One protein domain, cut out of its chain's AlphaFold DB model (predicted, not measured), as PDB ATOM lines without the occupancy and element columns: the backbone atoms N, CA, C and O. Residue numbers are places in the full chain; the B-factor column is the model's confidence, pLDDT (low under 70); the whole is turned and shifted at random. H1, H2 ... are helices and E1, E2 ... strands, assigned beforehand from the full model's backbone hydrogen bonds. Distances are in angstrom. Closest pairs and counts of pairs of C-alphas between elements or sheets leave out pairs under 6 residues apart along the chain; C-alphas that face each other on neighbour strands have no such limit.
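What this domain is: This is residues 5 to 212 of the 219 residues of the protein "MPN domain-containing protein" of Hymenolepis diminuta (UniProt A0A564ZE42). Picture a barrel of seven strands, uneven but closed into a ring through the short strand E1, its sheet curling round helix H1 and with H2, H3 and H4 on its outside. Long H4 runs side by side with H1 and reaches past the strands, and H6 sticks out with its residues 206 to 210, followed by 211 and 212. The printed part has 208 residues, with six named helices and seven named strands in the order E1 H1 E2 E3 H2 E4 H3 E5 E6 E7 H4 H5 H6. The barrel is mixed, and so is the class, helices and strands. The whole is compact, with a radius of gyration of the C-alphas of 17.0 A, and spans 48 by 45 by 32 A.

Where its parts are: Find C-alpha 5 at (95.195, 198.437, 285.350), where strand E1, residues 5 to 7, begins. The other strands are E2, residues 28 to 36, 24.5 A; E3, 39 to 48, 24.4 A; E4, 75 to 82, 21.8 A; E5, 109 to 118, 27.0 A; E6, 125 to 134, 30.0 A; and E7, 140 to 147, 21.1 A. E2 bends by 53 degrees at residue 33, and E3 by 68 degrees at residue 43. The helices are H1, residues 9 to 19, 15.3 A; H2, 56 to 70, 21.7 A; H3, 92 to 104, 18.9 A; H4, 156 to 180, 36.2 A; H5, 185 to 188; and H6, 191 to 210, 27.6 A. H4 starts at C-alpha 156, (93.218, 194.585, 268.203); H6 ends at C-alpha 210, (94.558, 177.460, 260.132).

How they stand to each other: Walk round the ring from E1, parallel to E3, with N 6 and O 40 at 2.8 A. E3 and E2 are an antiparallel hairpin, with N 30 and O 46 at 2.9 A. E2 is antiparallel to E4, with N 31 and O 78 at 2.8 A. E4 and E5 are parallel, with N 111 and O 79 at 2.9 A; with H3 they make a strand-helix-strand unit, two parallel neighbours with a helix between, and its crossover is right-handed. E5, E6 and E7 are a meander, each strand the antiparallel neighbour of the one before; look at N 112 and O 130, 2.9 A, and N 143 and O 131, 2.8 A. E7 closes the ring parallel to E1, with N 7 and O 146 at 2.9 A. H1 is on the barrel, outside it, at a height of 6.3 A over the sheet; its closest C-alphas to E3 are those of Ala 11 and Ser 44, 4.5 A. H1 and H4 touch at Ser 14 and Phe 167, C-alphas 5.4 A apart, at a shallow tilt of 13 degrees, the same way. H4 comes closest to E3 at Ser 44 and Ser 163, C-alphas 5.0 A apart. H2, on the barrel at a height of 9.1 A, touches H4 with residues 66 to 70 alone, Ile 70 and Lys 158 being closest at 5.4 A between C-alphas. H3 is on the barrel at a height of 8.1 A; the closest C-alphas to E6 are those of Val 99 and Cys 134, 6.5 A. H6 only just touches H1, with 3 pairs of C-alphas within 8 A, the closest those of Leu 17 and Tyr 197, 6.7 A. H5 is not on the barrel. In H1, H2 and H4 every O i to N i+4 pair is within hydrogen-bond range; in H3 it is 8 of 9, in H6 15 of 16, and H5 is too short for such a pair.

The domain as a whole: The C-alphas farthest apart are those of Asn 137 and Tyr 210, 52.4 A. The printed part has no cut, and no link is long. Residues 206 to 212 stand free. The mean pLDDT of the printed part is 81.1; residues 49 to 57, 85, 116 to 119, 122 to 124 and 183 to 212 are under 70.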
ATOM      1  N   VAL A   5      94.214 199.131 286.187       95.38
ATOM      2  CA  VAL A   5      95.195 198.437 285.350       95.38
ATOM      3  C   VAL A   5      94.505 197.279 284.636       95.38
ATOM      4  O   VAL A   5      93.963 196.361 285.256       95.38
ATOM      5  N   LYS A   6      94.512 197.322 283.306       94.50
ATOM      6  CA  LYS A   6      93.983 196.271 282.433       94.50
ATOM      7  C   LYS A   6      95.151 195.605 281.724       94.50
ATOM      8  O   LYS A   6      95.916 196.287 281.049       94.50
ATOM      9  N   LEU A   7      95.260 194.288 281.828       94.50
ATOM     10  CA  LEU A   7      96.199 193.503 281.037       94.50
ATOM     11  C   LEU A   7      95.457 192.818 279.896       94.50
ATOM     12  O   LEU A   7      94.396 192.219 280.105       94.50
ATOM     13  N   SER A   8      96.033 192.880 278.696       91.56
ATOM     14  CA  SER A   8      95.638 191.985 277.616       91.56
ATOM     15  C   SER A   8      95.929 190.530 278.033       91.56
ATOM     16  O   SER A   8      96.904 190.279 278.753       91.56
ATOM     17  N   PRO A   9      95.126 189.540 277.593       88.19
ATOM     18  CA  PRO A   9      95.406 188.139 277.897       88.19
ATOM     19  C   PRO A   9      96.778 187.702 277.374       88.19
ATOM     20  O   PRO A   9      97.485 186.960 278.047       88.19
ATOM     21  N   SER A  10      97.189 188.216 276.212       87.12
ATOM     22  CA  SER A  10      98.482 187.901 275.606       87.12
ATOM     23  C   SER A  10      99.660 188.438 276.423       87.12
ATOM     24  O   SER A  10     100.622 187.702 276.639       87.12
ATOM     25  N   ALA A  11      99.578 189.670 276.942       91.06
ATOM     26  CA  ALA A  11     100.592 190.208 277.851       91.06
ATOM     27  C   ALA A  11     100.689 189.364 279.123       91.06
ATOM     28  O   ALA A  11     101.782 188.979 279.531       91.06
ATOM     29  N   PHE A  12      99.542 189.026 279.721       90.69
ATOM     30  CA  PHE A  12      99.507 188.189 280.915       90.69
ATOM     31  C   PHE A  12     100.117 186.803 280.664       90.69
ATOM     32  O   PHE A  12     100.906 186.325 281.477       90.69
ATOM     33  N   HIS A  13      99.817 186.172 279.525       86.06
ATOM     34  CA  HIS A  13     100.409 184.889 279.144       86.06
ATOM     35  C   HIS A  13     101.920 184.980 278.917       86.06
ATOM     36  O   HIS A  13     102.642 184.106 279.385       86.06
ATOM     37  N   SER A  14     102.400 186.031 278.248       87.56
ATOM     38  CA  SER A  14     103.833 186.284 278.049       87.56
ATOM     39  C   SER A  14     104.572 186.406 279.388       87.56
ATOM     40  O   SER A  14     105.563 185.717 279.622       87.56
ATOM     41  N   ILE A  15     104.032 187.206 280.314       90.06
ATOM     42  CA  ILE A  15     104.577 187.383 281.669       90.06
ATOM     43  C   ILE A  15     104.565 186.058 282.447       90.06
ATOM     44  O   ILE A  15     105.557 185.705 283.080       90.06
ATOM     45  N   SER A  16     103.463 185.307 282.369       85.75
ATOM     46  CA  SER A  16     103.323 184.006 283.040       85.75
ATOM     47  C   SER A  16     104.337 182.986 282.517       85.75
ATOM     48  O   SER A  16     104.948 182.262 283.300       85.75
ATOM     49  N   LEU A  17     104.547 182.947 281.196       84.00
ATOM     50  CA  LEU A  17     105.551 182.080 280.587       84.00
ATOM     51  C   LEU A  17     106.956 182.488 281.037       84.00
ATOM     52  O   LEU A  17     107.736 181.616 281.411       84.00
ATOM     53  N   HIS A  18     107.260 183.791 281.056       86.06
ATOM     54  CA  HIS A  18     108.552 184.291 281.525       86.06
ATOM     55  C   HIS A  18     108.838 183.833 282.961       86.06
ATOM     56  O   HIS A  18     109.955 183.430 283.263       86.06
ATOM     57  N   TYR A  19     107.822 183.828 283.830       81.69
ATOM     58  CA  TYR A  19     107.968 183.346 285.204       81.69
ATOM     59  C   TYR A  19     108.295 181.857 285.278       81.69
ATOM     60  O   TYR A  19     109.177 181.439 286.023       81.69
ATOM     61  N   SER A  20     107.613 181.043 284.473       76.50
ATOM     62  CA  SER A  20     107.785 179.587 284.502       76.50
ATOM     63  C   SER A  20     109.175 179.093 284.062       76.50
ATOM     64  O   SER A  20     109.440 177.895 284.142       76.50
ATOM     65  N   ILE A  21     110.057 179.997 283.619       76.06
ATOM     66  CA  ILE A  21     111.454 179.705 283.269       76.06
ATOM     67  C   ILE A  21     112.292 179.356 284.502       76.06
ATOM     68  O   ILE A  21     113.216 178.552 284.399       76.06
ATOM     69  N   ASP A  22     112.026 179.978 285.649       72.81
ATOM     70  CA  ASP A  22     112.788 179.734 286.873       72.81
ATOM     71  C   ASP A  22     111.971 180.209 288.079       72.81
ATOM     72  O   ASP A  22     112.055 181.362 288.490       72.81
ATOM     73  N   ILE A  23     111.155 179.317 288.645       71.56
ATOM     74  CA  ILE A  23     110.276 179.664 289.772       71.56
ATOM     75  C   ILE A  23     111.046 179.924 291.074       71.56
ATOM     76  O   ILE A  23     110.454 180.355 292.058       71.56
ATOM     77  N   ALA A  24     112.345 179.611 291.104       71.56
ATOM     78  CA  ALA A  24     113.209 179.832 292.255       71.56
ATOM     79  C   ALA A  24     113.853 181.223 292.228       71.56
ATOM     80  O   ALA A  24     114.268 181.724 293.276       71.56
ATOM     81  N   LYS A  25     113.884 181.893 291.069       77.56
ATOM     82  CA  LYS A  25     114.431 183.247 290.922       77.56
ATOM     83  C   LYS A  25     113.353 184.269 290.622       77.56
ATOM     84  O   LYS A  25     112.362 183.985 289.958       77.56
ATOM     85  N   GLU A  26     113.557 185.477 291.122       81.12
ATOM     86  CA  GLU A  26     112.712 186.590 290.729       81.12
ATOM     87  C   GLU A  26     113.056 186.984 289.298       81.12
ATOM     88  O   GLU A  26     114.209 187.263 288.954       81.12
ATOM     89  N   ILE A  27     112.043 186.972 288.446       86.38
ATOM     90  CA  ILE A  27     112.148 187.448 287.075       86.38
ATOM     91  C   ILE A  27     111.545 188.839 286.989       86.38
ATOM     92  O   ILE A  27     110.630 189.178 287.737       86.38
ATOM     93  N   ARG A  28     112.013 189.639 286.034       90.31
ATOM     94  CA  ARG A  28     111.504 190.993 285.819       90.31
ATOM     95  C   ARG A  28     111.341 191.317 284.346       90.31
ATOM     96  O   ARG A  28     111.923 190.666 283.482       90.31
ATOM     97  N   GLY A  29     110.563 192.342 284.049       92.94
ATOM     98  CA  GLY A  29     110.498 192.894 282.709       92.94
ATOM     99  C   GLY A  29     109.771 194.223 282.629       92.94
ATOM    100  O   GLY A  29     109.307 194.760 283.628       92.94
ATOM    101  N   ILE A  30     109.687 194.774 281.423       95.94
ATOM    102  CA  ILE A  30     109.047 196.067 281.161       95.94
ATOM    103  C   ILE A  30     107.662 195.849 280.567       95.94
ATOM    104  O   ILE A  30     107.463 194.953 279.751       95.94
ATOM    105  N   LEU A  31     106.701 196.685 280.947       96.88
ATOM    106  CA  LEU A  31     105.339 196.669 280.429       96.88
ATOM    107  C   LEU A  31     105.162 197.749 279.367       96.88
ATOM    108  O   LEU A  31     105.491 198.920 279.581       96.88
ATOM    109  N   LEU A  32     104.582 197.354 278.235       96.25
ATOM    110  CA  LEU A  32     104.277 198.236 277.118       96.25
ATOM    111  C   LEU A  32     102.774 198.368 276.940       96.25
ATOM    112  O   LEU A  32     102.028 197.388 277.017       96.25
ATOM    113  N   GLY A  33     102.321 199.583 276.663       95.00
ATOM    114  CA  GLY A  33     100.898 199.846 276.656       95.00
ATOM    115  C   GLY A  33     100.504 201.262 276.284       95.00
ATOM    116  O   GLY A  33     101.249 202.008 275.644       95.00
ATOM    117  N   SER A  34      99.311 201.628 276.733       92.44
ATOM    118  CA  SER A  34      98.791 202.987 276.692       92.44
ATOM    119  C   SER A  34      98.311 203.427 278.076       92.44
ATOM    120  O   SER A  34      97.982 202.612 278.937       92.44
ATOM    121  N   ILE A  35      98.292 204.744 278.284       91.19
ATOM    122  CA  ILE A  35      97.767 205.380 279.495       91.19
ATOM    123  C   ILE A  35      96.715 206.393 279.054       91.19
ATOM    124  O   ILE A  35      96.971 207.186 278.141       91.19
ATOM    125  N   THR A  36      95.527 206.355 279.650       88.88
ATOM    126  CA  THR A  36      94.417 207.274 279.348       88.88
ATOM    127  C   THR A  36      93.668 207.595 280.633       88.88
ATOM    128  O   THR A  36      93.107 206.691 281.234       88.88
ATOM    129  N   ASN A  37      93.628 208.869 281.041       85.69
ATOM    130  CA  ASN A  37      92.960 209.308 282.277       85.69
ATOM    131  C   ASN A  37      93.357 208.456 283.499       85.69
ATOM    132  O   ASN A  37      92.498 207.935 284.202       85.69
ATOM    133  N   ASP A  38      94.663 208.258 283.687       85.62
ATOM    134  CA  ASP A  38      95.287 207.421 284.724       85.62
ATOM    135  C   ASP A  38      95.031 205.908 284.638       85.62
ATOM    136  O   ASP A  38      95.741 205.146 285.302       85.62
ATOM    137  N   ASP A  39      94.101 205.438 283.802       91.06
ATOM    138  CA  ASP A  39      93.959 204.016 283.485       91.06
ATOM    139  C   ASP A  39      95.147 203.545 282.645       91.06
ATOM    140  O   ASP A  39      95.545 204.184 281.665       91.06
ATOM    141  N   VAL A  40      95.681 202.383 283.012       94.50
ATOM    142  CA  VAL A  40      96.795 201.747 282.310       94.50
ATOM    143  C   VAL A  40      96.271 200.539 281.562       94.50
ATOM    144  O   VAL A  40      95.669 199.640 282.153       94.50
ATOM    145  N   PHE A  41      96.534 200.494 280.261       93.81
ATOM    146  CA  PHE A  41      96.277 199.316 279.453       93.81
ATOM    147  C   PHE A  41      97.589 198.695 278.988       93.81
ATOM    148  O   PHE A  41      98.273 199.231 278.117       93.81
ATOM    149  N   VAL A  42      97.931 197.555 279.582       95.69
ATOM    150  CA  VAL A  42      99.110 196.760 279.247       95.69
ATOM    151  C   VAL A  42      98.781 195.881 278.048       95.69
ATOM    152  O   VAL A  42      97.902 195.016 278.100       95.69
ATOM    153  N   ILE A  43      99.511 196.107 276.964       93.56
ATOM    154  CA  ILE A  43      99.333 195.429 275.683       93.56
ATOM    155  C   ILE A  43     100.350 194.308 275.523       93.56
ATOM    156  O   ILE A  43      99.969 193.238 275.059       93.56
ATOM    157  N   SER A  44     101.603 194.551 275.915       93.75
ATOM    158  CA  SER A  44     102.709 193.604 275.771       93.75
ATOM    159  C   SER A  44     103.785 193.805 276.842       93.75
ATOM    160  O   SER A  44     103.666 194.682 277.701       93.75
ATOM    161  N   SER A  45     104.852 193.010 276.775       94.25
ATOM    162  CA  SER A  45     105.985 193.040 277.700       94.25
ATOM    163  C   SER A  45     107.331 192.945 276.976       94.25
ATOM    164  O   SER A  45     107.421 192.327 275.920       94.25
ATOM    165  N   ILE A  46     108.393 193.489 277.563       92.56
ATOM    166  CA  ILE A  46     109.780 193.186 277.191       92.56
ATOM    167  C   ILE A  46     110.369 192.360 278.342       92.56
ATOM    168  O   ILE A  46     110.536 192.917 279.433       92.56
ATOM    169  N   PRO A  47     110.635 191.056 278.158       89.75
ATOM    170  CA  PRO A  47     111.268 190.252 279.197       89.75
ATOM    171  C   PRO A  47     112.708 190.714 279.424       89.75
ATOM    172  O   PRO A  47     113.433 191.003 278.472       89.75
ATOM    173  N   LEU A  48     113.130 190.786 280.686       87.31
ATOM    174  CA  LEU A  48     114.515 191.074 281.044       87.31
ATOM    175  C   LEU A  48     115.152 189.818 281.636       87.31
ATOM    176  O   LEU A  48     114.690 189.306 282.655       87.31
ATOM    177  N   CYS A  49     116.230 189.336 281.017       68.31
ATOM    178  CA  CYS A  49     117.030 188.256 281.587       68.31
ATOM    179  C   CYS A  49     117.795 188.753 282.821       68.31
ATOM    180  O   CYS A  49     118.293 189.881 282.830       68.31
ATOM    181  N   SER A  50     117.949 187.889 283.829       56.09
ATOM    182  CA  SER A  50     118.699 188.160 285.069       56.09
ATOM    183  C   SER A  50     120.120 188.681 284.829       56.09
ATOM    184  O   SER A  50     120.643 189.438 285.641       56.09
ATOM    185  N   ASP A  51     120.709 188.326 283.685       50.28
ATOM    186  CA  ASP A  51     122.110 188.599 283.352       50.28
ATOM    187  C   ASP A  51     122.263 189.820 282.427       50.28
ATOM    188  O   ASP A  51     123.369 190.296 282.173       50.28
ATOM    189  N   MET A  52     121.147 190.349 281.920       48.06
ATOM    190  CA  MET A  52     121.115 191.496 281.021       48.06
ATOM    191  C   MET A  52     120.599 192.707 281.790       48.06
ATOM    192  O   MET A  52     119.395 192.903 281.954       48.06
ATOM    193  N   ASN A  53     121.516 193.570 282.227       52.34
ATOM    194  CA  ASN A  53     121.160 194.940 282.581       52.34
ATOM    195  C   ASN A  53     120.690 195.646 281.303       52.34
ATOM    196  O   ASN A  53     121.496 196.217 280.567       52.34
ATOM    197  N   SER A  54     119.391 195.591 281.006       61.00
ATOM    198  CA  SER A  54     118.824 196.418 279.947       61.00
ATOM    199  C   SER A  54     119.014 197.873 280.342       61.00
ATOM    200  O   SER A  54     118.432 198.340 281.325       61.00
ATOM    201  N   SER A  55     119.848 198.588 279.594       66.25
ATOM    202  CA  SER A  55     119.940 200.026 279.761       66.25
ATOM    203  C   SER A  55     118.599 200.661 279.396       66.25
ATOM    204  O   SER A  55     117.867 200.188 278.531       66.25
ATOM    205  N   GLU A  56     118.268 201.767 280.041       66.19
ATOM    206  CA  GLU A  56     117.060 202.542 279.743       66.19
ATOM    207  C   GLU A  56     116.930 202.881 278.246       66.19
ATOM    208  O   GLU A  56     115.853 202.778 277.657       66.19
ATOM    209  N   ILE A  57     118.066 203.168 277.602       69.50
ATOM    210  CA  ILE A  57     118.165 203.441 276.166       69.50
ATOM    211  C   ILE A  57     117.680 202.242 275.335       69.50
ATOM    212  O   ILE A  57     117.018 202.439 274.314       69.50
ATOM    213  N   SER A  58     117.968 201.003 275.751       83.62
ATOM    214  CA  SER A  58     117.535 199.814 275.008       83.62
ATOM    215  C   SER A  58     116.029 199.573 275.134       83.62
ATOM    216  O   SER A  58     115.388 199.209 274.146       83.62
ATOM    217  N   VAL A  59     115.442 199.861 276.300       87.88
ATOM    218  CA  VAL A  59     113.993 199.750 276.537       87.88
ATOM    219  C   VAL A  59     113.218 200.737 275.666       87.88
ATOM    220  O   VAL A  59     112.276 200.350 274.969       87.88
ATOM    221  N   GLU A  60     113.623 202.006 275.651       88.38
ATOM    222  CA  GLU A  60     112.965 203.014 274.819       88.38
ATOM    223  C   GLU A  60     113.139 202.740 273.324       88.38
ATOM    224  O   GLU A  60     112.195 202.921 272.549       88.38
ATOM    225  N   ALA A  61     114.327 202.290 272.906       91.12
ATOM    226  CA  ALA A  61     114.586 201.911 271.521       91.12
ATOM    227  C   ALA A  61     113.665 200.765 271.083       91.12
ATOM    228  O   ALA A  61     113.034 200.864 270.028       91.12
ATOM    229  N   LYS A  62     113.505 199.734 271.921       91.50
ATOM    230  CA  LYS A  62     112.589 198.622 271.655       91.50
ATOM    231  C   LYS A  62     111.132 199.079 271.609       91.50
ATOM    232  O   LYS A  62     110.397 198.709 270.698       91.50
ATOM    233  N   CYS A  63     110.711 199.943 272.534       93.31
ATOM    234  CA  CYS A  63     109.364 200.519 272.521       93.31
ATOM    235  C   CYS A  63     109.095 201.310 271.226       93.31
ATOM    236  O   CYS A  63     108.025 201.172 270.622       93.31
ATOM    237  N   LYS A  64     110.067 202.105 270.757       94.75
ATOM    238  CA  LYS A  64     109.991 202.846 269.484       94.75
ATOM    239  C   LYS A  64     109.944 201.908 268.279       94.75
ATOM    240  O   LYS A  64     109.148 202.132 267.368       94.75
ATOM    241  N   GLU A  65     110.751 200.853 268.279       95.00
ATOM    242  CA  GLU A  65     110.744 199.834 267.232       95.00
ATOM    243  C   GLU A  65     109.375 199.153 267.125       95.00
ATOM    244  O   GLU A  65     108.788 199.128 266.043       95.00
ATOM    245  N   LEU A  66     108.837 198.665 268.243       94.06
ATOM    246  CA  LEU A  66     107.531 198.010 268.281       94.06
ATOM    247  C   LEU A  66     106.423 198.970 267.847       94.06
ATOM    248  O   LEU A  66     105.585 198.595 267.032       94.06
ATOM    249  N   SER A  67     106.470 200.230 268.294       94.88
ATOM    250  CA  SER A  67     105.536 201.274 267.849       94.88
ATOM    251  C   SER A  67     105.555 201.460 266.329       94.88
ATOM    252  O   SER A  67     104.503 201.588 265.699       94.88
ATOM    253  N   ARG A  68     106.751 201.447 265.723       95.69
ATOM    254  CA  ARG A  68     106.933 201.548 264.268       95.69
ATOM    255  C   ARG A  68     106.340 200.345 263.542       95.69
ATOM    256  O   ARG A  68     105.665 200.546 262.538       95.69
ATOM    257  N   ILE A  69     106.557 199.128 264.046       92.62
ATOM    258  CA  ILE A  69     106.046 197.887 263.438       92.62
ATOM    259  C   ILE A  69     104.520 197.924 263.305       92.62
ATOM    260  O   ILE A  69     103.988 197.532 262.270       92.62
ATOM    261  N   ILE A  70     103.812 198.439 264.311       91.50
ATOM    262  CA  ILE A  70     102.341 198.489 264.291       91.50
ATOM    263  C   ILE A  70     101.744 199.826 263.851       91.50
ATOM    264  O   ILE A  70     100.519 199.972 263.741       91.50
ATOM    265  N   GLY A  71     102.595 200.817 263.594       92.38
ATOM    266  CA  GLY A  71     102.188 202.157 263.186       92.38
ATOM    267  C   GLY A  71     101.307 202.866 264.217       92.38
ATOM    268  O   GLY A  71     100.449 203.655 263.829       92.38
ATOM    269  N   ILE A  72     101.460 202.553 265.509       91.00
ATOM    270  CA  ILE A  72     100.809 203.269 266.613       91.00
ATOM    271  C   ILE A  72     101.799 203.470 267.765       91.00
ATOM    272  O   ILE A  72     102.621 202.589 268.020       91.00
ATOM    273  N   PRO A  73     101.739 204.608 268.475       92.00
ATOM    274  CA  PRO A  73     102.651 204.875 269.576       92.00
ATOM    275  C   PRO A  73     102.330 203.977 270.777       92.00
ATOM    276  O   PRO A  73     101.239 204.048 271.345       92.00
ATOM    277  N   LEU A  74     103.304 203.168 271.183       93.75
ATOM    278  CA  LEU A  74     103.327 202.488 272.473       93.75
ATOM    279  C   LEU A  74     104.110 203.323 273.483       93.75
ATOM    280  O   LEU A  74     104.989 204.110 273.125       93.75
ATOM    281  N   LYS A  75     103.790 203.133 274.760       95.19
ATOM    282  CA  LYS A  75     104.513 203.724 275.883       95.19
ATOM    283  C   LYS A  75     105.031 202.631 276.801       95.19
ATOM    284  O   LYS A  75     104.404 201.581 276.930       95.19
ATOM    285  N   VAL A  76     106.126 202.928 277.490       95.62
ATOM    286  CA  VAL A  76     106.489 202.221 278.718       95.62
ATOM    287  C   VAL A  76     105.464 202.614 279.776       95.62
ATOM    288  O   VAL A  76     105.312 203.794 280.090       95.62
ATOM    289  N   VAL A  77     104.707 201.637 280.272       96.25
ATOM    290  CA  VAL A  77     103.609 201.867 281.229       96.25
ATOM    291  C   VAL A  77     103.875 201.262 282.597       96.25
ATOM    292  O   VAL A  77     103.045 201.363 283.495       96.25
ATOM    293  N   GLY A  78     105.023 200.622 282.771       96.25
ATOM    294  CA  GLY A  78     105.351 199.940 284.003       96.25
ATOM    295  C   GLY A  78     106.465 198.940 283.833       96.25
ATOM    296  O   GLY A  78     107.075 198.814 282.770       96.25
ATOM    297  N   TRP A  79     106.665 198.200 284.899       96.38
ATOM    298  CA  TRP A  79     107.525 197.041 284.959       96.38
ATOM    299  C   TRP A  79     106.774 195.936 285.691       96.38
ATOM    300  O   TRP A  79     105.760 196.188 286.351       96.38
ATOM    301  N   TYR A  80     107.225 194.706 285.515       95.25
ATOM    302  CA  TYR A  80     106.728 193.576 286.270       95.25
ATOM    303  C   TYR A  80     107.868 192.828 286.918       95.25
ATOM    304  O   TYR A  80     108.962 192.767 286.354       95.25
ATOM    305  N   HIS A  81     107.573 192.190 288.039       92.75
ATOM    306  CA  HIS A  81     108.411 191.148 288.599       92.75
ATOM    307  C   HIS A  81     107.589 190.117 289.364       92.75
ATOM    308  O   HIS A  81     106.358 190.203 289.459       92.75
ATOM    309  N   SER A  82     108.275 189.094 289.852       88.69
ATOM    310  CA  SER A  82     107.685 188.031 290.651       88.69
ATOM    311  C   SER A  82     108.341 187.924 292.011       88.69
ATOM    312  O   SER A  82     109.551 188.081 292.096       88.69
ATOM    313  N   HIS A  83     107.569 187.521 293.019       85.62
ATOM    314  CA  HIS A  83     108.101 187.150 294.329       85.62
ATOM    315  C   HIS A  83     108.043 185.647 294.555       85.62
ATOM    316  O   HIS A  83     107.010 185.006 294.332       85.62
ATOM    317  N   ASN A  84     109.127 185.116 295.114       73.38
ATOM    318  CA  ASN A  84     109.223 183.726 295.533       73.38
ATOM    319  C   ASN A  84     109.114 183.675 297.056       73.38
ATOM    320  O   ASN A  84     110.110 183.727 297.757       73.38
ATOM    321  N   GLU A  85     107.873 183.584 297.547       68.38
ATOM    322  CA  GLU A  85     107.477 183.459 298.969       68.38
ATOM    323  C   GLU A  85     107.188 184.763 299.738       68.38
ATOM    324  O   GLU A  85     106.487 184.711 300.749       68.38
ATOM    325  N   LEU A  86     107.565 185.938 299.221       73.31
ATOM    326  CA  LEU A  86     107.344 187.238 299.890       73.31
ATOM    327  C   LEU A  86     105.896 187.776 299.816       73.31
ATOM    328  O   LEU A  86     105.569 188.817 300.383       73.31
ATOM    329  N   GLY A  87     104.987 187.061 299.148       83.94
ATOM    330  CA  GLY A  87     103.603 187.506 298.951       83.94
ATOM    331  C   GLY A  87     103.466 188.668 297.951       83.94
ATOM    332  O   GLY A  87     104.397 188.990 297.221       83.94
ATOM    333  N   LEU A  88     102.267 189.265 297.877       88.50
ATOM    334  CA  LEU A  88     101.929 190.371 296.956       88.50
ATOM    335  C   LEU A  88     102.195 191.750 297.585       88.50
ATOM    336  O   LEU A  88     101.349 192.636 297.501       88.50
ATOM    337  N   GLN A  89     103.320 191.926 298.268       91.06
ATOM    338  CA  GLN A  89     103.723 193.216 298.834       91.06
ATOM    339  C   GLN A  89     105.042 193.628 298.204       91.06
ATOM    340  O   GLN A  89     105.876 192.760 297.992       91.06
ATOM    341  N   LEU A  90     105.217 194.917 297.909       91.50
ATOM    342  CA  LEU A  90     106.505 195.446 297.461       91.50
ATOM    343  C   LEU A  90     107.491 195.480 298.634       91.50
ATOM    344  O   LEU A  90     107.110 195.844 299.750       91.50
ATOM    345  N   THR A  91     108.741 195.114 298.374       92.56
ATOM    346  CA  THR A  91     109.857 195.311 299.305       92.56
ATOM    347  C   THR A  91     110.307 196.778 299.318       92.56
ATOM    348  O   THR A  91     109.890 197.574 298.478       92.56
ATOM    349  N   GLU A  92     111.172 197.157 300.264       92.00
ATOM    350  CA  GLU A  92     111.784 198.495 300.264       92.00
ATOM    351  C   GLU A  92     112.589 198.740 298.976       92.00
ATOM    352  O   GLU A  92     112.442 199.791 298.355       92.00
ATOM    353  N   GLU A  93     113.335 197.732 298.507       91.38
ATOM    354  CA  GLU A  93     114.091 197.793 297.248       91.38
ATOM    355  C   GLU A  93     113.170 197.989 296.031       91.38
ATOM    356  O   GLU A  93     113.468 198.793 295.143       91.38
ATOM    357  N   ASP A  94     112.011 197.321 296.006       92.69
ATOM    358  CA  ASP A  94     111.017 197.505 294.944       92.69
ATOM    359  C   ASP A  94     110.431 198.916 294.940       92.69
ATOM    360  O   ASP A  94     110.182 199.481 293.872       92.69
ATOM    361  N   ILE A  95     110.173 199.481 296.123       94.94
ATOM    362  CA  ILE A  95     109.633 200.836 296.268       94.94
ATOM    363  C   ILE A  95     110.664 201.847 295.770       94.94
ATOM    364  O   ILE A  95     110.327 202.687 294.936       94.94
ATOM    365  N   GLU A  96     111.919 201.740 296.208       93.75
ATOM    366  CA  GLU A  96     113.007 202.614 295.757       93.75
ATOM    367  C   GLU A  96     113.194 202.540 294.238       93.75
ATOM    368  O   GLU A  96     113.233 203.573 293.552       93.75
ATOM    369  N   PHE A  97     113.230 201.324 293.684       92.62
ATOM    370  CA  PHE A  97     113.294 201.122 292.242       92.62
ATOM    371  C   PHE A  97     112.084 201.746 291.540       92.62
ATOM    372  O   PHE A  97     112.244 202.454 290.541       92.62
ATOM    373  N   HIS A  98     110.871 201.516 292.047       94.56
ATOM    374  CA  HIS A  98     109.651 201.990 291.407       94.56
ATOM    375  C   HIS A  98     109.517 203.514 291.446       94.56
ATOM    376  O   HIS A  98     109.098 204.093 290.443       94.56
ATOM    377  N   VAL A  99     109.920 204.172 292.535       94.38
ATOM    378  CA  VAL A  99     109.983 205.640 292.640       94.38
ATOM    379  C   VAL A  99     110.934 206.200 291.583       94.38
ATOM    380  O   VAL A  99     110.552 207.079 290.804       94.38
ATOM    381  N   GLY A 100     112.138 205.628 291.468       92.81
ATOM    382  CA  GLY A 100     113.097 205.997 290.424       92.81
ATOM    383  C   GLY A 100     112.569 205.744 289.006       92.81
ATOM    384  O   GLY A 100     112.785 206.551 288.099       92.81
ATOM    385  N   PHE A 101     111.829 204.654 288.806       92.81
ATOM    386  CA  PHE A 101     111.192 204.323 287.533       92.81
ATOM    387  C   PHE A 101     110.052 205.295 287.185       92.81
ATOM    388  O   PHE A 101     109.951 205.740 286.042       92.81
ATOM    389  N   GLN A 102     109.223 205.685 288.159       92.44
ATOM    390  CA  GLN A 102     108.125 206.640 287.983       92.44
ATOM    391  C   GLN A 102     108.604 208.055 287.665       92.44
ATOM    392  O   GLN A 102     107.931 208.755 286.906       92.44
ATOM    393  N   ALA A 103     109.758 208.467 288.196       91.69
ATOM    394  CA  ALA A 103     110.372 209.746 287.845       91.69
ATOM    395  C   ALA A 103     110.683 209.845 286.338       91.69
ATOM    396  O   ALA A 103     110.619 210.930 285.762       91.69
ATOM    397  N   LYS A 104     110.981 208.707 285.696       90.44
ATOM    398  CA  LYS A 104     111.292 208.602 284.260       90.44
ATOM    399  C   LYS A 104     110.052 208.356 283.409       90.44
ATOM    400  O   LYS A 104     109.872 208.977 282.366       90.44
ATOM    401  N   PHE A 105     109.179 207.468 283.877       91.50
ATOM    402  CA  PHE A 105     107.928 207.103 283.223       91.50
ATOM    403  C   PHE A 105     106.749 207.480 284.129       91.50
ATOM    404  O   PHE A 105     106.279 206.643 284.914       91.50
ATOM    405  N   PRO A 106     106.246 208.726 284.034       90.12
ATOM    406  CA  PRO A 106     105.109 209.167 284.828       90.12
ATOM    407  C   PRO A 106     103.898 208.251 284.634       90.12
ATOM    408  O   PRO A 106     103.617 207.801 283.522       90.12
ATOM    409  N   ASN A 107     103.160 208.002 285.716       89.81
ATOM    410  CA  ASN A 107     101.999 207.101 285.769       89.81
ATOM    411  C   ASN A 107     102.301 205.614 285.523       89.81
ATOM    412  O   ASN A 107     101.358 204.821 285.402       89.81
ATOM    413  N   SER A 108     103.578 205.226 285.483       94.06
ATOM    414  CA  SER A 108     103.960 203.818 285.437       94.06
ATOM    415  C   SER A 108     103.456 203.045 286.657       94.06
ATOM    416  O   SER A 108     103.098 203.625 287.685       94.06
ATOM    417  N   ILE A 109     103.376 201.725 286.503       96.44
ATOM    418  CA  ILE A 109     102.933 200.796 287.544       96.44
ATOM    419  C   ILE A 109     103.981 199.711 287.785       96.44
ATOM    420  O   ILE A 109     104.689 199.316 286.856       96.44
ATOM    421  N   ALA A 110     104.057 199.220 289.015       96.38
ATOM    422  CA  ALA A 110     104.762 197.991 289.362       96.38
ATOM    423  C   ALA A 110     103.747 196.843 289.384       96.38
ATOM    424  O   ALA A 110     102.841 196.833 290.220       96.38
ATOM    425  N   PHE A 111     103.846 195.906 288.444       96.50
ATOM    426  CA  PHE A 111     103.012 194.707 288.413       96.50
ATOM    427  C   PHE A 111     103.728 193.568 289.130       96.50
ATOM    428  O   PHE A 111     104.789 193.128 288.699       96.50
ATOM    429  N   LEU A 112     103.111 193.055 290.185       94.12
ATOM    430  CA  LEU A 112     103.669 191.969 290.974       94.12
ATOM    431  C   LEU A 112     102.787 190.736 290.835       94.12
ATOM    432  O   LEU A 112     101.563 190.817 290.988       94.12
ATOM    433  N   ALA A 113     103.404 189.589 290.583       89.62
ATOM    434  CA  ALA A 113     102.710 188.313 290.524       89.62
ATOM    435  C   ALA A 113     103.410 187.241 291.367       89.62
ATOM    436  O   ALA A 113     104.634 187.163 291.412       89.62
ATOM    437  N   LEU A 114     102.614 186.379 291.999       85.25
ATOM    438  CA  LEU A 114     103.067 185.085 292.504       85.25
ATOM    439  C   LEU A 114     102.346 184.003 291.735       85.25
ATOM    440  O   LEU A 114     101.115 183.981 291.680       85.25
ATOM    441  N   PHE A 115     103.111 183.075 291.195       76.12
ATOM    442  CA  PHE A 115     102.578 181.919 290.502       76.12
ATOM    443  C   PHE A 115     102.898 180.668 291.313       76.12
ATOM    444  O   PHE A 115     103.846 180.631 292.092       76.12
ATOM    445  N   GLY A 116     102.089 179.628 291.145       69.88
ATOM    446  CA  GLY A 116     102.442 178.311 291.667       69.88
ATOM    447  C   GLY A 116     102.459 178.164 293.186       69.88
ATOM    448  O   GLY A 116     103.000 177.168 293.680       69.88
ATOM    449  N   LYS A 117     101.822 179.074 293.941       69.06
ATOM    450  CA  LYS A 117     101.717 178.918 295.397       69.06
ATOM    451  C   LYS A 117     100.877 177.681 295.714       69.06
ATOM    452  O   LYS A 117      99.758 177.541 295.212       69.06
ATOM    453  N   ASN A 118     101.429 176.791 296.540       62.88
ATOM    454  CA  ASN A 118     100.702 175.638 297.061       62.88
ATOM    455  C   ASN A 118      99.497 176.127 297.863       62.88
ATOM    456  O   ASN A 118      99.639 176.954 298.768       62.88
ATOM    457  N   THR A 119      98.320 175.612 297.531       64.19
ATOM    458  CA  THR A 119      97.143 175.769 298.387       64.19
ATOM    459  C   THR A 119      97.090 174.637 299.413       64.19
ATOM    460  O   THR A 119      97.965 173.770 299.440       64.19
ATOM    461  N   ALA A 120      96.069 174.638 300.276       71.62
ATOM    462  CA  ALA A 120      95.822 173.527 301.198       71.62
ATOM    463  C   ALA A 120      95.673 172.178 300.465       71.62
ATOM    464  O   ALA A 120      95.998 171.134 301.026       71.62
ATOM    465  N   ASP A 121      95.230 172.206 299.205       73.06
ATOM    466  CA  ASP A 121      95.315 171.075 298.290       73.06
ATOM    467  C   ASP A 121      96.615 171.163 297.479       73.06
ATOM    468  O   ASP A 121      96.799 172.057 296.652       73.06
ATOM    469  N   SER A 122      97.514 170.201 297.682       63.75
ATOM    470  CA  SER A 122      98.806 170.127 296.992       63.75
ATOM    471  C   SER A 122      98.691 169.908 295.480       63.75
ATOM    472  O   SER A 122      99.667 170.124 294.760       63.75
ATOM    473  N   LYS A 123      97.514 169.512 294.978       68.81
ATOM    474  CA  LYS A 123      97.224 169.413 293.538       68.81
ATOM    475  C   LYS A 123      96.755 170.734 292.937       68.81
ATOM    476  O   LYS A 123      96.745 170.871 291.715       68.81
ATOM    477  N   THR A 124      96.382 171.693 293.778       67.31
ATOM    478  CA  THR A 124      95.881 172.992 293.355       67.31
ATOM    479  C   THR A 124      96.942 174.055 293.596       67.31
ATOM    480  O   THR A 124      97.423 174.285 294.710       67.31
ATOM    481  N   LYS A 125      97.292 174.728 292.507       71.56
ATOM    482  CA  LYS A 125      98.258 175.814 292.479       71.56
ATOM    483  C   LYS A 125      97.528 177.108 292.163       71.56
ATOM    484  O   LYS A 125      96.684 177.134 291.269       71.56
ATOM    485  N   THR A 126      97.848 178.179 292.877       76.88
ATOM    486  CA  THR A 126      97.215 179.482 292.648       76.88
ATOM    487  C   THR A 126      98.217 180.487 292.108       76.88
ATOM    488  O   THR A 126      99.315 180.641 292.642       76.88
ATOM    489  N   THR A 127      97.783 181.205 291.077       80.06
ATOM    490  CA  THR A 127      98.420 182.431 290.606       80.06
ATOM    491  C   THR A 127      97.646 183.621 291.147       80.06
ATOM    492  O   THR A 127      96.426 183.687 291.011       80.06
ATOM    493  N   SER A 128      98.346 184.559 291.767       87.56
ATOM    494  CA  SER A 128      97.797 185.822 292.258       87.56
ATOM    495  C   SER A 128      98.647 186.964 291.727       87.56
ATOM    496  O   SER A 128      99.857 186.821 291.584       87.56
ATOM    497  N   PHE A 129      98.032 188.103 291.436       92.50
ATOM    498  CA  PHE A 129      98.749 189.273 290.949       92.50
ATOM    499  C   PHE A 129      98.080 190.555 291.424       92.50
ATOM    500  O   PHE A 129      96.891 190.577 291.750       92.50
ATOM    501  N   THR A 130      98.849 191.632 291.440       95.06
ATOM    502  CA  THR A 130      98.374 192.978 291.732       95.06
ATOM    503  C   THR A 130      99.237 194.004 291.001       95.06
ATOM    504  O   THR A 130     100.254 193.667 290.396       95.06
ATOM    505  N   ALA A 131      98.824 195.265 291.041       96.44
ATOM    506  CA  ALA A 131      99.639 196.376 290.584       96.44
ATOM    507  C   ALA A 131      99.726 197.450 291.667       96.44
ATOM    508  O   ALA A 131      98.809 197.597 292.477       96.44
ATOM    509  N   PHE A 132     100.808 198.212 291.642       95.81
ATOM    510  CA  PHE A 132     101.043 199.339 292.529       95.81
ATOM    511  C   PHE A 132     101.447 200.572 291.735       95.81
ATOM    512  O   PHE A 132     101.952 200.471 290.615       95.81
ATOM    513  N   ARG A 133     101.227 201.731 292.346       94.25
ATOM    514  CA  ARG A 133     101.814 203.009 291.951       94.25
ATOM    515  C   ARG A 133     102.173 203.782 293.211       94.25
ATOM    516  O   ARG A 133     101.355 203.853 294.125       94.25
ATOM    517  N   CYS A 134     103.352 204.380 293.260       91.06
ATOM    518  CA  CYS A 134     103.740 205.269 294.345       91.06
ATOM    519  C   CYS A 134     103.042 206.630 294.206       91.06
ATOM    520  O   CYS A 134     103.026 207.235 293.127       91.06
ATOM    521  N   GLY A 135     102.422 207.084 295.299       82.44
ATOM    522  CA  GLY A 135     101.827 208.418 295.410       82.44
ATOM    523  C   GLY A 135     102.871 209.509 295.668       82.44
ATOM    524  O   GLY A 135     104.066 209.256 295.650       82.44
ATOM    525  N   LEU A 136     102.416 210.730 295.972       78.69
ATOM    526  CA  LEU A 136     103.290 211.894 296.219       78.69
ATOM    527  C   LEU A 136     104.233 211.750 297.429       78.69
ATOM    528  O   LEU A 136     105.195 212.497 297.531       78.69
ATOM    529  N   ASN A 137     103.947 210.815 298.336       87.00
ATOM    530  CA  ASN A 137     104.760 210.549 299.526       87.00
ATOM    531  C   ASN A 137     105.642 209.300 299.348       87.00
ATOM    532  O   ASN A 137     105.989 208.659 300.337       87.00
ATOM    533  N   ASP A 138     105.859 208.875 298.101       87.31
ATOM    534  CA  ASP A 138     106.577 207.652 297.715       87.31
ATOM    535  C   ASP A 138     105.980 206.344 298.265       87.31
ATOM    536  O   ASP A 138     106.514 205.258 298.057       87.31
ATOM    537  N   GLN A 139     104.814 206.422 298.910       90.06
ATOM    538  CA  GLN A 139     104.111 205.265 299.443       90.06
ATOM    539  C   GLN A 139     103.382 204.506 298.329       90.06
ATOM    540  O   GLN A 139     102.634 205.132 297.560       90.06
ATOM    541  N   PRO A 140     103.540 203.172 298.250       92.62
ATOM    542  CA  PRO A 140     102.871 202.367 297.245       92.62
ATOM    543  C   PRO A 140     101.369 202.296 297.521       92.62
ATOM    544  O   PRO A 140     100.914 201.935 298.606       92.62
ATOM    545  N   VAL A 141     100.581 202.613 296.502       93.00
ATOM    546  CA  VAL A 141      99.126 202.473 296.501       93.00
ATOM    547  C   VAL A 141      98.769 201.302 295.602       93.00
ATOM    548  O   VAL A 141      99.117 201.284 294.420       93.00
ATOM    549  N   GLN A 142      98.061 200.321 296.159       94.62
ATOM    550  CA  GLN A 142      97.561 199.189 295.390       94.62
ATOM    551  C   GLN A 142      96.490 199.652 294.394       94.62
ATOM    552  O   GLN A 142      95.549 200.364 294.749       94.62
ATOM    553  N   LEU A 143      96.622 199.222 293.144       94.00
ATOM    554  CA  LEU A 143      95.690 199.509 292.062       94.00
ATOM    555  C   LEU A 143      94.798 198.301 291.784       94.00
ATOM    556  O   LEU A 143      95.215 197.147 291.908       94.00
ATOM    557  N   GLN A 144      93.573 198.566 291.328       93.81
ATOM    558  CA  GLN A 144      92.735 197.501 290.797       93.81
ATOM    559  C   GLN A 144      93.377 196.964 289.515       93.81
ATOM    560  O   GLN A 144      93.682 197.730 288.601       93.81
ATOM    561  N   CYS A 145      93.562 195.647 289.443       94.25
ATOM    562  CA  CYS A 145      94.228 194.986 288.329       94.25
ATOM    563  C   CYS A 145      93.353 193.854 287.787       94.25
ATOM    564  O   CYS A 145      92.861 193.024 288.553       94.25
ATOM    565  N   VAL A 146      93.128 193.826 286.474       94.25
ATOM    566  CA  VAL A 146      92.305 192.805 285.816       94.25
ATOM    567  C   VAL A 146      92.918 192.365 284.492       94.25
ATOM    568  O   VAL A 146      93.387 193.186 283.705       94.25
ATOM    569  N   VAL A 147      92.836 191.069 284.197       91.81
ATOM    570  CA  VAL A 147      93.061 190.558 282.840       91.81
ATOM    571  C   VAL A 147      91.735 190.644 282.099       91.81
ATOM    572  O   VAL A 147      90.736 190.071 282.540       91.81
ATOM    573  N   ARG A 148      91.690 191.388 280.992       84.81
ATOM    574  CA  ARG A 148      90.472 191.522 280.185       84.81
ATOM    575  C   ARG A 148      90.762 191.340 278.702       84.81
ATOM    576  O   ARG A 148      91.704 191.954 278.206       84.81
ATOM    577  N   PRO A 149      89.934 190.555 277.984       76.88
ATOM    578  CA  PRO A 149      90.053 190.419 276.542       76.88
ATOM    579  C   PRO A 149      90.060 191.773 275.839       76.88
ATOM    580  O   PRO A 149      89.296 192.679 276.182       76.88
ATOM    581  N   LEU A 150      90.906 191.874 274.818       71.25
ATOM    582  CA  LEU A 150      90.828 192.945 273.840       71.25
ATOM    583  C   LEU A 150      89.475 192.852 273.133       71.25
ATOM    584  O   LEU A 150      89.192 191.859 272.464       71.25
ATOM    585  N   LEU A 151      88.637 193.878 273.283       75.75
ATOM    586  CA  LEU A 151      87.426 193.976 272.475       75.75
ATOM    587  C   LEU A 151      87.824 194.139 271.001       75.75
ATOM    588  O   LEU A 151      88.753 194.909 270.728       75.75
ATOM    589  N   PRO A 152      87.137 193.470 270.057       76.62
ATOM    590  CA  PRO A 152      87.406 193.634 268.634       76.62
ATOM    591  C   PRO A 152      87.346 195.111 268.241       76.62
ATOM    592  O   PRO A 152      86.324 195.774 268.409       76.62
ATOM    593  N   ASN A 153      88.467 195.639 267.759       82.94
ATOM    594  CA  ASN A 153      88.579 197.006 267.266       82.94
ATOM    595  C   ASN A 153      89.734 197.106 266.260       82.94
ATOM    596  O   ASN A 153      90.520 196.170 266.112       82.94
ATOM    597  N   ALA A 154      89.863 198.258 265.598       83.19
ATOM    598  CA  ALA A 154      90.880 198.497 264.568       83.19
ATOM    599  C   ALA A 154      92.340 198.368 265.059       83.19
ATOM    600  O   ALA A 154      93.263 198.302 264.251       83.19
ATOM    601  N   LEU A 155      92.570 198.350 266.375       85.38
ATOM    602  CA  LEU A 155      93.884 198.188 266.998       85.38
ATOM    603  C   LEU A 155      94.125 196.767 267.525       85.38
ATOM    604  O   LEU A 155      95.258 196.447 267.872       85.38
ATOM    605  N   ALA A 156      93.103 195.908 267.589       83.69
ATOM    606  CA  ALA A 156      93.218 194.585 268.203       83.69
ATOM    607  C   ALA A 156      94.260 193.706 267.494       83.69
ATOM    608  O   ALA A 156      95.098 193.101 268.158       83.69
ATOM    609  N   GLU A 157      94.262 193.701 266.157       85.25
ATOM    610  CA  GLU A 157      95.255 192.978 265.352       85.25
ATOM    611  C   GLU A 157      96.674 193.507 265.605       85.25
ATOM    612  O   GLU A 157      97.594 192.742 265.864       85.25
ATOM    613  N   LYS A 158      96.834 194.832 265.644       89.56
ATOM    614  CA  LYS A 158      98.111 195.493 265.945       89.56
ATOM    615  C   LYS A 158      98.642 195.105 267.326       89.56
ATOM    616  O   LYS A 158      99.805 194.742 267.482       89.56
ATOM    617  N   PHE A 159      97.788 195.149 268.341       88.56
ATOM    618  CA  PHE A 159      98.143 194.747 269.700       88.56
ATOM    619  C   PHE A 159      98.508 193.263 269.789       88.56
ATOM    620  O   PHE A 159      99.465 192.909 270.483       88.56
ATOM    621  N   TYR A 160      97.800 192.409 269.050       85.81
ATOM    622  CA  TYR A 160      98.131 190.994 268.941       85.81
ATOM    623  C   TYR A 160      99.496 190.768 268.272       85.81
ATOM    624  O   TYR A 160     100.281 189.956 268.765       85.81
ATOM    625  N   THR A 161      99.831 191.524 267.223       88.56
ATOM    626  CA  THR A 161     101.143 191.460 266.559       88.56
ATOM    627  C   THR A 161     102.289 191.765 267.523       88.56
ATOM    628  O   THR A 161     103.219 190.970 267.621       88.56
ATOM    629  N   VAL A 162     102.224 192.859 268.293       89.88
ATOM    630  CA  VAL A 162     103.285 193.167 269.279       89.88
ATOM    631  C   VAL A 162     103.339 192.137 270.392       89.88
ATOM    632  O   VAL A 162     104.430 191.751 270.802       89.88
ATOM    633  N   SER A 163     102.181 191.658 270.845       87.00
ATOM    634  CA  SER A 163     102.143 190.584 271.835       87.00
ATOM    635  C   SER A 163     102.837 189.326 271.322       87.00
ATOM    636  O   SER A 163     103.564 188.696 272.075       87.00
ATOM    637  N   SER A 164     102.647 188.981 270.045       86.06
ATOM    638  CA  SER A 164     103.262 187.804 269.422       86.06
ATOM    639  C   SER A 164     104.783 187.938 269.330       86.06
ATOM    640  O   SER A 164     105.486 186.984 269.632       86.06
ATOM    641  N   ILE A 165     105.296 189.131 269.004       88.25
ATOM    642  CA  ILE A 165     106.745 189.401 268.990       88.25
ATOM    643  C   ILE A 165     107.342 189.204 270.386       88.25
ATOM    644  O   ILE A 165     108.301 188.457 270.551       88.25
ATOM    645  N   SER A 166     106.749 189.832 271.402       85.69
ATOM    646  CA  SER A 166     107.179 189.661 272.794       85.69
ATOM    647  C   SER A 166     107.094 188.204 273.245       85.69
ATOM    648  O   SER A 166     107.942 187.727 273.993       85.69
ATOM    649  N   PHE A 167     106.076 187.488 272.776       84.44
ATOM    650  CA  PHE A 167     105.890 186.081 273.074       84.44
ATOM    651  C   PHE A 167     107.008 185.209 272.483       84.44
ATOM    652  O   PHE A 167     107.548 184.346 273.175       84.44
ATOM    653  N   ASP A 168     107.389 185.458 271.228       84.19
ATOM    654  CA  ASP A 168     108.500 184.771 270.568       84.19
ATOM    655  C   ASP A 168     109.841 185.048 271.264       84.19
ATOM    656  O   ASP A 168     110.653 184.131 271.413       84.19
ATOM    657  N   GLU A 169     110.051 186.269 271.765       86.56
ATOM    658  CA  GLU A 169     111.226 186.615 272.576       86.56
ATOM    659  C   GLU A 169     111.271 185.804 273.876       86.56
ATOM    660  O   GLU A 169     112.294 185.190 274.182       86.56
ATOM    661  N   VAL A 170     110.156 185.719 274.613       83.88
ATOM    662  CA  VAL A 170     110.082 184.877 275.818       83.88
ATOM    663  C   VAL A 170     110.347 183.412 275.471       83.88
ATOM    664  O   VAL A 170     111.126 182.760 276.163       83.88
ATOM    665  N   LEU A 171     109.759 182.885 274.391       80.38
ATOM    666  CA  LEU A 171     110.005 181.513 273.938       80.38
ATOM    667  C   LEU A 171     111.477 181.252 273.632       80.38
ATOM    668  O   LEU A 171     111.971 180.157 273.907       80.38
ATOM    669  N   GLN A 172     112.173 182.223 273.050       83.00
ATOM    670  CA  GLN A 172     113.598 182.100 272.800       83.00
ATOM    671  C   GLN A 172     114.389 182.021 274.111       83.00
ATOM    672  O   GLN A 172     115.195 181.102 274.252       83.00
ATOM    673  N   ILE A 173     114.071 182.861 275.101       81.88
ATOM    674  CA  ILE A 173     114.672 182.780 276.444       81.88
ATOM    675  C   ILE A 173     114.404 181.402 277.073       81.88
ATOM    676  O   ILE A 173     115.325 180.778 277.605       81.88
ATOM    677  N   VAL A 174     113.174 180.873 276.965       76.62
ATOM    678  CA  VAL A 174     112.838 179.523 277.463       76.62
ATOM    679  C   VAL A 174     113.716 178.462 276.794       76.62
ATOM    680  O   VAL A 174     114.264 177.594 277.472       76.62
ATOM    681  N   ARG A 175     113.858 178.513 275.464       77.12
ATOM    682  CA  ARG A 175     114.657 177.544 274.694       77.12
ATOM    683  C   ARG A 175     116.131 177.593 275.077       77.12
ATOM    684  O   ARG A 175     116.740 176.541 275.258       77.12
ATOM    685  N   GLU A 176     116.684 178.791 275.225       80.69
ATOM    686  CA  GLU A 176     118.072 179.000 275.633       80.69
ATOM    687  C   GLU A 176     118.313 178.449 277.043       80.69
ATOM    688  O   GLU A 176     119.213 177.623 277.223       80.69
ATOM    689  N   LYS A 177     117.445 178.776 278.012       75.88
ATOM    690  CA  LYS A 177     117.506 178.207 279.366       75.88
ATOM    691  C   LYS A 177     117.450 176.684 279.320       75.88
ATOM    692  O   LYS A 177     118.358 176.053 279.849       75.88
ATOM    693  N   LEU A 178     116.461 176.095 278.642       73.62
ATOM    694  CA  LEU A 178     116.311 174.639 278.517       73.62
ATOM    695  C   LEU A 178     117.566 173.971 277.948       73.62
ATOM    696  O   LEU A 178     117.972 172.923 278.442       73.62
ATOM    697  N   SER A 179     118.187 174.582 276.938       75.62
ATOM    698  CA  SER A 179     119.415 174.062 276.328       75.62
ATOM    699  C   SER A 179     120.636 174.118 277.253       75.62
ATOM    700  O   SER A 179     121.560 173.325 277.087       75.62
ATOM    701  N   SER A 180     120.634 175.029 278.233       77.06
ATOM    702  CA  SER A 180     121.725 175.196 279.199       77.06
ATOM    703  C   SER A 180     121.625 174.276 280.421       77.06
ATOM    704  O   SER A 180     122.617 174.114 281.133       77.06
ATOM    705  N   LEU A 181     120.456 173.671 280.664       70.25
ATOM    706  CA  LEU A 181     120.214 172.855 281.853       70.25
ATOM    707  C   LEU A 181     120.938 171.510 281.779       70.25
ATOM    708  O   LEU A 181     120.893 170.794 280.774       70.25
ATOM    709  N   LYS A 182     121.538 171.110 282.898       74.75
ATOM    710  CA  LYS A 182     122.092 169.764 283.075       74.75
ATOM    711  C   LYS A 182     120.989 168.747 283.405       74.75
ATOM    712  O   LYS A 182     119.951 169.114 283.967       74.75
ATOM    713  N   PRO A 183     121.210 167.441 283.142       54.72
ATOM    714  CA  PRO A 183     120.298 166.375 283.562       54.72
ATOM    715  C   PRO A 183     120.148 166.346 285.097       54.72
ATOM    716  O   PRO A 183     120.972 165.775 285.804       54.72
ATOM    717  N   GLY A 184     119.116 167.015 285.620       55.50
ATOM    718  CA  GLY A 184     118.861 167.188 287.058       55.50
ATOM    719  C   GLY A 184     118.249 168.548 287.410       55.50
ATOM    720  O   GLY A 184     117.313 168.601 288.204       55.50
ATOM    721  N   GLU A 185     118.691 169.613 286.738       57.88
ATOM    722  CA  GLU A 185     118.189 170.992 286.910       57.88
ATOM    723  C   GLU A 185     116.817 171.194 286.246       57.88
ATOM    724  O   GLU A 185     116.065 172.101 286.575       57.88
ATOM    725  N   VAL A 186     116.424 170.264 285.371       52.59
ATOM    726  CA  VAL A 186     115.089 170.186 284.752       52.59
ATOM    727  C   VAL A 186     113.960 170.148 285.802       52.59
ATOM    728  O   VAL A 186     112.828 170.492 285.489       52.59
ATOM    729  N   ARG A 187     114.243 169.772 287.060       51.38
ATOM    730  CA  ARG A 187     113.259 169.786 288.159       51.38
ATOM    731  C   ARG A 187     112.957 171.183 288.723       51.38
ATOM    732  O   ARG A 187     111.957 171.316 289.419       51.38
ATOM    733  N   GLU A 188     113.799 172.182 288.454       52.97
ATOM    734  CA  GLU A 188     113.585 173.581 288.870       52.97
ATOM    735  C   GLU A 188     112.586 174.309 287.957       52.97
ATOM    736  O   GLU A 188     112.002 175.320 288.340       52.97
ATOM    737  N   LEU A 189     112.336 173.760 286.764       57.22
ATOM    738  CA  LEU A 189     111.229 174.170 285.914       57.22
ATOM    739  C   LEU A 189     109.942 173.537 286.438       57.22
ATOM    740  O   LEU A 189     109.813 172.310 286.482       57.22
ATOM    741  N   ASP A 190     108.952 174.358 286.784       61.28
ATOM    742  CA  ASP A 190     107.630 173.840 287.124       61.28
ATOM    743  C   ASP A 190     106.923 173.387 285.842       61.28
ATOM    744  O   ASP A 190     106.148 174.131 285.243       61.28
ATOM    745  N   PHE A 191     107.180 172.153 285.403       56.16
ATOM    746  CA  PHE A 191     106.476 171.539 284.271       56.16
ATOM    747  C   PHE A 191     104.959 171.461 284.488       56.16
ATOM    748  O   PHE A 191     104.219 171.393 283.507       56.16
ATOM    749  N   GLY A 192     104.479 171.519 285.737       56.50
ATOM    750  CA  GLY A 192     103.057 171.645 286.048       56.50
ATOM    751  C   GLY A 192     102.461 172.969 285.563       56.50
ATOM    752  O   GLY A 192     101.295 172.995 285.175       56.50
ATOM    753  N   PHE A 193     103.262 174.036 285.503       57.78
ATOM    754  CA  PHE A 193     102.902 175.314 284.882       57.78
ATOM    755  C   PHE A 193     103.365 175.396 283.426       57.78
ATOM    756  O   PHE A 193     102.565 175.667 282.531       57.78
ATOM    757  N   LEU A 194     104.642 175.126 283.164       62.44
ATOM    758  CA  LEU A 194     105.279 175.319 281.868       62.44
ATOM    759  C   LEU A 194     104.642 174.448 280.776       62.44
ATOM    760  O   LEU A 194     104.408 174.941 279.675       62.44
ATOM    761  N   GLN A 195     104.296 173.185 281.056       62.72
ATOM    762  CA  GLN A 195     103.754 172.284 280.034       62.72
ATOM    763  C   GLN A 195     102.357 172.714 279.547       62.72
ATOM    764  O   GLN A 195     102.173 172.798 278.331       62.72
ATOM    765  N   PRO A 196     101.375 173.041 280.413       62.12
ATOM    766  CA  PRO A 196     100.113 173.624 279.955       62.12
ATOM    767  C   PRO A 196     100.282 174.912 279.143       62.12
ATOM    768  O   PRO A 196      99.579 175.089 278.143       62.12
ATOM    769  N   TYR A 197     101.216 175.793 279.524       63.34
ATOM    770  CA  TYR A 197     101.488 177.019 278.771       63.34
ATOM    771  C   TYR A 197     102.105 176.715 277.404       63.34
ATOM    772  O   TYR A 197     101.565 177.167 276.396       63.34
ATOM    773  N   LEU A 198     103.151 175.890 277.329       60.88
ATOM    774  CA  LEU A 198     103.763 175.468 276.063       60.88
ATOM    775  C   LEU A 198     102.752 174.761 275.145       60.88
ATOM    776  O   LEU A 198     102.701 175.057 273.953       60.88
ATOM    777  N   ASN A 199     101.885 173.907 275.697       60.06
ATOM    778  CA  ASN A 199     100.809 173.255 274.945       60.06
ATOM    779  C   ASN A 199      99.792 174.277 274.410       60.06
ATOM    780  O   ASN A 199      99.384 174.202 273.252       60.06
ATOM    781  N   SER A 200      99.392 175.251 275.235       57.47
ATOM    782  CA  SER A 200      98.463 176.318 274.835       57.47
ATOM    783  C   SER A 200      99.048 177.181 273.718       57.47
ATOM    784  O   SER A 200      98.351 177.557 272.779       57.47
ATOM    785  N   VAL A 201     100.346 177.451 273.779       55.66
ATOM    786  CA  VAL A 201     101.098 178.200 272.767       55.66
ATOM    787  C   VAL A 201     101.187 177.439 271.463       55.66
ATOM    788  O   VAL A 201     100.905 177.994 270.405       55.66
ATOM    789  N   GLU A 202     101.546 176.161 271.524       56.69
ATOM    790  CA  GLU A 202     101.611 175.311 270.345       56.69
ATOM    791  C   GLU A 202     100.238 175.228 269.660       56.69
ATOM    792  O   GLU A 202     100.148 175.303 268.433       56.69
ATOM    793  N   LEU A 203      99.159 175.158 270.446       55.78
ATOM    794  CA  LEU A 203      97.785 175.219 269.953       55.78
ATOM    795  C   LEU A 203      97.436 176.582 269.340       55.78
ATOM    796  O   LEU A 203      96.820 176.606 268.273       55.78
ATOM    797  N   MET A 204      97.839 177.703 269.948       52.78
ATOM    798  CA  MET A 204      97.633 179.047 269.386       52.78
ATOM    799  C   MET A 204      98.375 179.219 268.054       52.78
ATOM    800  O   MET A 204      97.775 179.655 267.073       52.78
ATOM    801  N   ILE A 205      99.640 178.796 267.977       52.44
ATOM    802  CA  ILE A 205     100.449 178.832 266.749       52.44
ATOM    803  C   ILE A 205      99.828 177.939 265.668       52.44
ATOM    804  O   ILE A 205      99.705 178.358 264.516       52.44
ATOM    805  N   LYS A 206      99.403 176.715 266.015       53.88
ATOM    806  CA  LYS A 206      98.690 175.823 265.084       53.88
ATOM    807  C   LYS A 206      97.391 176.462 264.594       53.88
ATOM    808  O   LYS A 206      97.135 176.446 263.398       53.88
ATOM    809  N   SER A 207      96.612 177.074 265.481       47.94
ATOM    810  CA  SER A 207      95.337 177.721 265.140       47.94
ATOM    811  C   SER A 207      95.524 178.942 264.235       47.94
ATOM    812  O   SER A 207      94.773 179.111 263.279       47.94
ATOM    813  N   ALA A 208      96.566 179.746 264.462       47.69
ATOM    814  CA  ALA A 208      96.920 180.862 263.586       47.69
ATOM    815  C   ALA A 208      97.287 180.393 262.165       47.69
ATOM    816  O   ALA A 208      96.914 181.040 261.190       47.69
ATOM    817  N   LYS A 209      97.934 179.224 262.025       49.06
ATOM    818  CA  LYS A 209      98.204 178.604 260.713       49.06
ATOM    819  C   LYS A 209      96.930 178.151 259.988       49.06
ATOM    820  O   LYS A 209      96.909 178.177 258.764       49.06
ATOM    821  N   TYR A 210      95.869 177.793 260.715       47.06
ATOM    822  CA  TYR A 210      94.558 177.460 260.132       47.06
ATOM    823  C   TYR A 210      93.715 178.689 259.751       47.06
ATOM    824  O   TYR A 210      92.756 178.550 258.993       47.06
ATOM    825  N   LEU A 211      94.063 179.875 260.259       41.09
ATOM    826  CA  LEU A 211      93.400 181.149 259.957       41.09
ATOM    827  C   LEU A 211      94.140 181.987 258.904       41.09
ATOM    828  O   LEU A 211      93.657 183.056 258.533       41.09
ATOM    829  N   GLY A 212      95.289 181.515 258.407       39.31
ATOM    830  CA  GLY A 212      95.938 182.107 257.239       39.31
ATOM    831  C   GLY A 212      94.975 182.139 256.045       39.31
ATOM    832  O   GLY A 212      94.071 181.298 255.972       39.31
TER     833      GLY A 212